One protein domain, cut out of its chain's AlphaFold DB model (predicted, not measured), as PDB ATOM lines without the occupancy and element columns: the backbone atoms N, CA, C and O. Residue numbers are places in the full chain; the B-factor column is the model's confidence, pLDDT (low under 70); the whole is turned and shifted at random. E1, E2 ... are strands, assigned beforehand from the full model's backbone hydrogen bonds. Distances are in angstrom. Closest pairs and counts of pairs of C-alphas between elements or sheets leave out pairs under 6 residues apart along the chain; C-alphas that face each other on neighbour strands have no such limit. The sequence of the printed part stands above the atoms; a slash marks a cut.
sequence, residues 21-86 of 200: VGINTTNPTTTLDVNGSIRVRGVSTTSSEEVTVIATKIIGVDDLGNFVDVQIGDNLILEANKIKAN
ATOM      1  N   VAL A  21      -0.097  12.665 125.204       91.25
ATOM      2  CA  VAL A  21      -1.207  12.030 125.918       91.25
ATOM      3  C   VAL A  21      -2.445  12.904 125.751       91.25
ATOM      4  O   VAL A  21      -2.560  13.958 126.369       91.25
ATOM      5  N   GLY A  22      -3.376  12.452 124.915       92.00
ATOM      6  CA  GLY A  22      -4.711  13.038 124.806       92.00
ATOM      7  C   GLY A  22      -5.708  12.313 125.701       92.00
ATOM      8  O   GLY A  22      -5.862  11.097 125.593       92.00
ATOM      9  N   ILE A  23      -6.425  13.042 126.556       95.25
ATOM     10  CA  ILE A  23      -7.585  12.533 127.291       95.25
ATOM     11  C   ILE A  23      -8.826  13.239 126.752       95.25
ATOM     12  O   ILE A  23      -8.961  14.456 126.863       95.25
ATOM     13  N   ASN A  24      -9.744  12.460 126.174       94.50
ATOM     14  CA  ASN A  24     -10.975  12.965 125.552       94.50
ATOM     15  C   ASN A  24     -10.735  13.956 124.382       94.50
ATOM     16  O   ASN A  24     -11.592  14.774 124.053       94.50
ATOM     17  N   THR A  25      -9.570  13.865 123.736       92.44
ATOM     18  CA  THR A  25      -9.196  14.621 122.532       92.44
ATOM     19  C   THR A  25      -8.485  13.690 121.550       92.44
ATOM     20  O   THR A  25      -7.649  12.879 121.948       92.44
ATOM     21  N   THR A  26      -8.843  13.763 120.266       90.25
ATOM     22  CA  THR A  26      -8.245  12.936 119.199       90.25
ATOM     23  C   THR A  26      -7.089  13.629 118.484       90.25
ATOM     24  O   THR A  26      -6.422  13.002 117.667       90.25
ATOM     25  N   ASN A  27      -6.860  14.912 118.770       90.81
ATOM     26  CA  ASN A  27      -5.773  15.699 118.202       90.81
ATOM     27  C   ASN A  27      -5.155  16.590 119.295       90.81
ATOM     28  O   ASN A  27      -5.493  17.772 119.358       90.81
ATOM     29  N   PRO A  28      -4.307  16.023 120.176       91.81
ATOM     30  CA  PRO A  28      -3.678  16.764 121.266       91.81
ATOM     31  C   PRO A  28      -2.869  17.957 120.749       91.81
ATOM     32  O   PRO A  28      -2.011  17.793 119.881       91.81
ATOM     33  N   THR A  29      -3.098  19.155 121.288       90.38
ATOM     34  CA  THR A  29      -2.310  20.349 120.912       90.38
ATOM     35  C   THR A  29      -1.094  20.577 121.810       90.38
ATOM     36  O   THR A  29      -0.230  21.391 121.487       90.38
ATOM     37  N   THR A  30      -0.991  19.841 122.918       89.31
ATOM     38  CA  THR A  30       0.129  19.880 123.871       89.31
ATOM     39  C   THR A  30       0.514  18.466 124.320       89.31
ATOM     40  O   THR A  30      -0.144  17.482 123.982       89.31
ATOM     41  N   THR A  31       1.622  18.329 125.061       91.12
ATOM     42  CA  THR A  31       2.121  17.021 125.535       91.12
ATOM     43  C   THR A  31       1.098  16.260 126.378       91.12
ATOM     44  O   THR A  31       1.027  15.036 126.285       91.12
ATOM     45  N   LEU A  32       0.313  16.974 127.185       92.44
ATOM     46  CA  LEU A  32      -0.840  16.447 127.904       92.44
ATOM     47  C   LEU A  32      -2.015  17.381 127.641       92.44
ATOM     48  O   LEU A  32      -2.048  18.490 128.170       92.44
ATOM     49  N   ASP A  33      -2.970  16.904 126.855       93.25
ATOM     50  CA  ASP A  33      -4.169  17.648 126.489       93.25
ATOM     51  C   ASP A  33      -5.392  16.920 127.050       93.25
ATOM     52  O   ASP A  33      -5.612  15.733 126.786       93.25
ATOM     53  N   VAL A  34      -6.159  17.617 127.885       93.62
ATOM     54  CA  VAL A  34      -7.345  17.082 128.549       93.62
ATOM     55  C   VAL A  34      -8.531  17.953 128.180       93.62
ATOM     56  O   VAL A  34      -8.694  19.055 128.697       93.62
ATOM     57  N   ASN A  35      -9.424  17.414 127.357       93.25
ATOM     58  CA  ASN A  35     -10.716  18.038 127.105       93.25
ATOM     59  C   ASN A  35     -11.691  17.682 128.241       93.25
ATOM     60  O   ASN A  35     -12.505  16.756 128.134       93.25
ATOM     61  N   GLY A  36     -11.530  18.363 129.377       90.19
ATOM     62  CA  GLY A  36     -12.280  18.123 130.606       90.19
ATOM     63  C   GLY A  36     -11.600  18.724 131.838       90.19
ATOM     64  O   GLY A  36     -10.719  19.571 131.738       90.19
ATOM     65  N   SER A  37     -12.011  18.289 133.031       91.81
ATOM     66  CA  SER A  37     -11.419  18.765 134.286       91.81
ATOM     67  C   SER A  37     -10.186  17.957 134.689       91.81
ATOM     68  O   SER A  37     -10.199  16.725 134.666       91.81
ATOM     69  N   ILE A  38      -9.153  18.648 135.169       91.19
ATOM     70  CA  ILE A  38      -7.980  18.030 135.792       91.19
ATOM     71  C   ILE A  38      -8.160  18.044 137.314       91.19
ATOM     72  O   ILE A  38      -8.430  19.084 137.912       91.19
ATOM     73  N   ARG A  39      -7.980  16.888 137.966       91.25
ATOM     74  CA  ARG A  39      -7.889  16.780 139.431       91.25
ATOM     75  C   ARG A  39      -6.578  16.114 139.821       91.25
ATOM     76  O   ARG A  39      -6.407  14.915 139.611       91.25
ATOM     77  N   VAL A  40      -5.697  16.869 140.470       89.19
ATOM     78  CA  VAL A  40      -4.447  16.343 141.031       89.19
ATOM     79  C   VAL A  40      -4.704  15.857 142.462       89.19
ATOM     80  O   VAL A  40      -5.335  16.545 143.261       89.19
ATOM     81  N   ARG A  41      -4.275  14.632 142.783       87.56
ATOM     82  CA  ARG A  41      -4.414  13.998 144.109       87.56
ATOM     83  C   ARG A  41      -3.057  13.461 144.551       87.56
ATOM     84  O   ARG A  41      -2.210  13.201 143.708       87.56
ATOM     85  N   GLY A  42      -2.868  13.273 145.857       76.81
ATOM     86  CA  GLY A  42      -1.595  12.775 146.392       76.81
ATOM     87  C   GLY A  42      -0.465  13.807 146.356       76.81
ATOM     88  O   GLY A  42       0.697  13.438 146.481       76.81
ATOM     89  N   VAL A  43      -0.794  15.096 146.210       75.56
ATOM     90  CA  VAL A  43       0.140  16.189 146.499       75.56
ATOM     91  C   VAL A  43       0.253  16.271 148.019       75.56
ATOM     92  O   VAL A  43      -0.486  17.005 148.672       75.56
ATOM     93  N   SER A  44       1.084  15.410 148.600       61.28
ATOM     94  CA  SER A  44       1.306  15.383 150.041       61.28
ATOM     95  C   SER A  44       2.073  16.638 150.450       61.28
ATOM     96  O   SER A  44       3.230  16.812 150.083       61.28
ATOM     97  N   THR A  45       1.435  17.503 151.235       59.59
ATOM     98  CA  THR A  45       2.090  18.616 151.951       59.59
ATOM     99  C   THR A  45       2.765  18.164 153.247       59.59
ATOM    100  O   THR A  45       3.290  18.979 153.996       59.59
ATOM    101  N   THR A  46       2.701  16.867 153.526       53.47
ATOM    102  CA  THR A  46       3.212  16.209 154.721       53.47
ATOM    103  C   THR A  46       4.168  15.126 154.252       53.47
ATOM    104  O   THR A  46       3.778  13.982 154.016       53.47
ATOM    105  N   SER A  47       5.433  15.488 154.060       53.53
ATOM    106  CA  SER A  47       6.486  14.496 154.222       53.53
ATOM    107  C   SER A  47       6.470  14.055 155.684       53.53
ATOM    108  O   SER A  47       6.184  14.836 156.587       53.53
ATOM    109  N   SER A  48       6.771  12.792 155.932       58.66
ATOM    110  CA  SER A  48       6.951  12.190 157.258       58.66
ATOM    111  C   SER A  48       8.158  12.743 158.046       58.66
ATOM    112  O   SER A  48       8.577  12.148 159.029       58.66
ATOM    113  N   GLU A  49       8.676  13.893 157.624       59.69
ATOM    114  CA  GLU A  49       9.612  14.799 158.289       59.69
ATOM    115  C   GLU A  49       9.147  16.223 157.948       59.69
ATOM    116  O   GLU A  49       8.573  16.406 156.877       59.69
ATOM    117  N   GLU A  50       9.331  17.210 158.826       58.00
ATOM    118  CA  GLU A  50       8.778  18.582 158.768       58.00
ATOM    119  C   GLU A  50       9.203  19.444 157.547       58.00
ATOM    120  O   GLU A  50       9.598  20.601 157.683       58.00
ATOM    121  N   VAL A  51       9.112  18.945 156.315       62.94
ATOM    122  CA  VAL A  51       9.281  19.754 155.107       62.94
ATOM    123  C   VAL A  51       7.937  20.384 154.783       62.94
ATOM    124  O   VAL A  51       7.076  19.811 154.115       62.94
ATOM    125  N   THR A  52       7.750  21.597 155.292       61.88
ATOM    126  CA  THR A  52       6.628  22.446 154.896       61.88
ATOM    127  C   THR A  52       6.726  22.714 153.395       61.88
ATOM    128  O   THR A  52       7.705  23.290 152.922       61.88
ATOM    129  N   VAL A  53       5.711  22.310 152.629       67.56
ATOM    130  CA  VAL A  53       5.631  22.629 151.199       67.56
ATOM    131  C   VAL A  53       5.241  24.099 151.037       67.56
ATOM    132  O   VAL A  53       4.115  24.496 151.352       67.56
ATOM    133  N   ILE A  54       6.181  24.904 150.541       72.69
ATOM    134  CA  ILE A  54       5.994  26.327 150.248       72.69
ATOM    135  C   ILE A  54       5.864  26.490 148.733       72.69
ATOM    136  O   ILE A  54       6.756  26.110 147.974       72.69
ATOM    137  N   ALA A  55       4.746  27.054 148.291       78.06
ATOM    138  CA  ALA A  55       4.510  27.434 146.912       78.06
ATOM    139  C   ALA A  55       5.544  28.483 146.499       78.06
ATOM    140  O   ALA A  55       5.676  29.528 147.133       78.06
ATOM    141  N   THR A  56       6.267  28.194 145.421       79.50
ATOM    142  CA  THR A  56       7.296  29.078 144.862       79.50
ATOM    143  C   THR A  56       6.777  29.925 143.704       79.50
ATOM    144  O   THR A  56       7.413  30.908 143.334       79.50
ATOM    145  N   LYS A  57       5.630  29.550 143.124       86.31
ATOM    146  CA  LYS A  57       5.001  30.207 141.975       86.31
ATOM    147  C   LYS A  57       3.481  30.076 142.027       86.31
ATOM    148  O   LYS A  57       2.950  29.154 142.644       86.31
ATOM    149  N   ILE A  58       2.803  30.985 141.330       89.06
ATOM    150  CA  ILE A  58       1.381  30.880 140.998       89.06
ATOM    151  C   ILE A  58       1.281  30.407 139.551       89.06
ATOM    152  O   ILE A  58       2.014  30.889 138.688       89.06
ATOM    153  N   ILE A  59       0.358  29.484 139.298       91.25
ATOM    154  CA  ILE A  59       0.039  29.007 137.957       91.25
ATOM    155  C   ILE A  59      -1.327  29.563 137.561       91.25
ATOM    156  O   ILE A  59      -2.292  29.452 138.317       91.25
ATOM    157  N   GLY A  60      -1.380  30.175 136.385       92.56
ATOM    158  CA  GLY A  60      -2.595  30.626 135.721       92.56
ATOM    159  C   GLY A  60      -2.945  29.710 134.556       92.56
ATOM    160  O   GLY A  60      -2.193  28.795 134.219       92.56
ATOM    161  N   VAL A  61      -4.094  29.973 133.943       93.75
ATOM    162  CA  VAL A  61      -4.534  29.313 132.713       93.75
ATOM    163  C   VAL A  61      -4.734  30.402 131.664       93.75
ATOM    164  O   VAL A  61      -5.398  31.395 131.958       93.75
ATOM    165  N   ASP A  62      -4.107  30.255 130.497       92.94
ATOM    166  CA  ASP A  62      -4.283  31.188 129.377       92.94
ATOM    167  C   ASP A  62      -5.607  30.947 128.623       92.94
ATOM    168  O   ASP A  62      -6.347  30.002 128.911       92.94
ATOM    169  N   ASP A  63      -5.909  31.787 127.629       94.25
ATOM    170  CA  ASP A  63      -7.140  31.682 126.826       94.25
ATOM    171  C   ASP A  63      -7.244  30.368 126.026       94.25
ATOM    172  O   ASP A  63      -8.324  30.005 125.557       94.25
ATOM    173  N   LEU A  64      -6.130  29.646 125.863       89.06
ATOM    174  CA  LEU A  64      -6.049  28.359 125.171       89.06
ATOM    175  C   LEU A  64      -6.083  27.165 126.140       89.06
ATOM    176  O   LEU A  64      -6.034  26.022 125.691       89.06
ATOM    177  N   GLY A  65      -6.185  27.403 127.452       88.88
ATOM    178  CA  GLY A  65      -6.238  26.353 128.466       88.88
ATOM    179  C   GLY A  65      -4.872  25.841 128.935       88.88
ATOM    180  O   GLY A  65      -4.824  24.879 129.703       88.88
ATOM    181  N   ASN A  66      -3.761  26.454 128.516       90.81
ATOM    182  CA  ASN A  66      -2.427  26.045 128.952       90.81
ATOM    183  C   ASN A  66      -2.112  26.599 130.340       90.81
ATOM    184  O   ASN A  66      -2.426  27.748 130.656       90.81
ATOM    185  N   PHE A  67      -1.408  25.808 131.151       92.62
ATOM    186  CA  PHE A  67      -0.824  26.307 132.390       92.62
ATOM    187  C   PHE A  67       0.340  27.251 132.090       92.62
ATOM    188  O   PHE A  67       1.277  26.882 131.382       92.62
ATOM    189  N   VAL A  68       0.297  28.448 132.670       93.75
ATOM    190  CA  VAL A  68       1.330  29.476 132.506       93.75
ATOM    191  C   VAL A  68       1.776  30.024 133.856       93.75
ATOM    192  O   VAL A  68       0.991  30.112 134.804       93.75
ATOM    193  N   ASP A  69       3.047  30.409 133.944       92.12
ATOM    194  CA  ASP A  69       3.586  31.087 135.120       92.12
ATOM    195  C   ASP A  69       2.941  32.471 135.270       92.12
ATOM    196  O   ASP A  69       2.966  33.284 134.344       92.12
ATOM    197  N   VAL A  70       2.414  32.773 136.458       91.00
ATOM    198  CA  VAL A  70       1.915  34.113 136.794       91.00
ATOM    199  C   VAL A  70       3.007  34.877 137.529       91.00
ATOM    200  O   VAL A  70       3.450  34.476 138.609       91.00
ATOM    201  N   GLN A  71       3.438  35.995 136.945       88.00
ATOM    202  CA  GLN A  71       4.370  36.912 137.595       88.00
ATOM    203  C   GLN A  71       3.652  37.689 138.703       88.00
ATOM    204  O   GLN A  71       2.552  38.204 138.507       88.00
ATOM    205  N   ILE A  72       4.284  37.771 139.870       84.81
ATOM    206  CA  ILE A  72       3.787  38.538 141.014       84.81
ATOM    207  C   ILE A  72       4.458  39.912 140.972       84.81
ATOM    208  O   ILE A  72       5.683  39.986 140.961       84.81
ATOM    209  N   GLY A  73       3.663  40.983 140.911       82.06
ATOM    210  CA  GLY A  73       4.178  42.357 140.953       82.06
ATOM    211  C   GLY A  73       4.607  42.796 142.359       82.06
ATOM    212  O   GLY A  73       4.224  42.178 143.347       82.06
ATOM    213  N   ASP A  74       5.331  43.915 142.453       80.62
ATOM    214  CA  ASP A  74       6.010  44.393 143.679       80.62
ATOM    215  C   ASP A  74       5.102  44.601 144.908       80.62
ATOM    216  O   ASP A  74       5.548  44.547 146.059       80.62
ATOM    217  N   ASN A  75       3.810  44.840 144.675       82.00
ATOM    218  CA  ASN A  75       2.814  45.088 145.718       82.00
ATOM    219  C   ASN A  75       2.183  43.806 146.272       82.00
ATOM    220  O   ASN A  75       1.304  43.895 147.127       82.00
ATOM    221  N   LEU A  76       2.580  42.631 145.784       87.38
ATOM    222  CA  LEU A  76       2.062  41.345 146.228       87.38
ATOM    223  C   LEU A  76       3.218  40.442 146.668       87.38
ATOM    224  O   LEU A  76       4.261  40.378 146.029       87.38
ATOM    225  N   ILE A  77       3.018  39.713 147.760       86.06
ATOM    226  CA  ILE A  77       3.964  38.722 148.277       86.06
ATOM    227  C   ILE A  77       3.257  37.368 148.323       86.06
ATOM    228  O   ILE A  77       2.142  37.267 148.838       86.06
ATOM    229  N   LEU A  78       3.915  36.323 147.810       86.94
ATOM    230  CA  LEU A  78       3.533  34.930 148.040       86.94
ATOM    231  C   LEU A  78       4.356  34.382 149.205       86.94
ATOM    232  O   LEU A  78       5.544  34.113 149.070       86.94
ATOM    233  N   GLU A  79       3.710  34.211 150.351       82.75
ATOM    234  CA  GLU A  79       4.342  33.703 151.564       82.75
ATOM    235  C   GLU A  79       3.416  32.686 152.227       82.75
ATOM    236  O   GLU A  79       2.217  32.934 152.383       82.75
ATOM    237  N   ALA A  80       3.965  31.534 152.627       78.75
ATOM    238  CA  ALA A  80       3.215  30.466 153.292       78.75
ATOM    239  C   ALA A  80       1.919  30.094 152.541       78.75
ATOM    240  O   ALA A  80       0.848  29.964 153.138       78.75
ATOM    241  N   ASN A  81       2.018  29.959 151.212       84.38
ATOM    242  CA  ASN A  81       0.906  29.624 150.312       84.38
ATOM    243  C   ASN A  81      -0.240  30.652 150.302       84.38
ATOM    244  O   ASN A  81      -1.357  30.326 149.902       84.38
ATOM    245  N   LYS A  82       0.015  31.892 150.732       86.12
ATOM    246  CA  LYS A  82      -0.944  32.997 150.692       86.12
ATOM    247  C   LYS A  82      -0.382  34.146 149.873       86.12
ATOM    248  O   LYS A  82       0.765  34.540 150.061       86.12
ATOM    249  N   ILE A  83      -1.225  34.704 149.011       89.31
ATOM    250  CA  ILE A  83      -0.962  35.986 148.363       89.31
ATOM    251  C   ILE A  83      -1.410  37.070 149.336       89.31
ATOM    252  O   ILE A  83      -2.559  37.072 149.779       89.31
ATOM    253  N   LYS A  84      -0.498  37.969 149.685       87.19
ATOM    254  CA  LYS A  84      -0.763  39.126 150.538       87.19
ATOM    255  C   LYS A  84      -0.380  40.388 149.785       87.19
ATOM    256  O   LYS A  84       0.562  40.358 148.995       87.19
ATOM    257  N   ALA A  85      -1.072  41.489 150.053       86.00
ATOM    258  CA  ALA A  85      -0.526  42.790 149.707       86.00
ATOM    259  C   ALA A  85       0.766  43.003 150.505       86.00
ATOM    260  O   ALA A  85       0.854  42.634 151.678       86.00
ATOM    261  N   ASN A  86       1.780  43.559 149.856       83.06
ATOM    262  CA  ASN A  86       2.966  44.048 150.529       83.06
ATOM    263  C   ASN A  86       2.580  45.339 151.258       83.06
ATOM    264  O   ASN A  86       2.679  46.430 150.692       83.06
TER     265      ASN A  86
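What this domain is: This is residues 21 to 86 of the 200 residues of an uncharacterized protein of Ulvibacter sp. MAR_2010_11 (UniProt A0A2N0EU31). Little regular structure: three separate strand pairs, parallel E1 and E2 and the antiparallel hairpins E3 and E4, E5 and E6, sit along a flat, open curve. Six named strands, E1 to E6, hold under half of the 66 printed residues; the class is all strand. The whole is only just loose, close to extended: radius of gyration of the C-alphas 15.9 A, spans 44 by 35 by 16 A.

Where its parts are: E1 is residues 21 to 23, with C-alpha 21 at (-1.207, 12.030, 125.918), E2 32 to 34, E3 58 to 61, 10.3 A long, E4 67 to 70, E5 76 to 79 and E6 82 to 85, with C-alpha 85 at (-0.526, 42.790, 149.707).

How they stand to each other: Within hydrogen-bond range are N 23 and O 33, 2.8 A, N 60 and O 68, 2.9 A, and N 77 and O 84, 2.8 A. E2 and E3 are apart, as are E4 and E5.

The domain as a whole: The printed part has no cut; the link E2 to E3 is long, and residues 44 to 53 are under pLDDT 70.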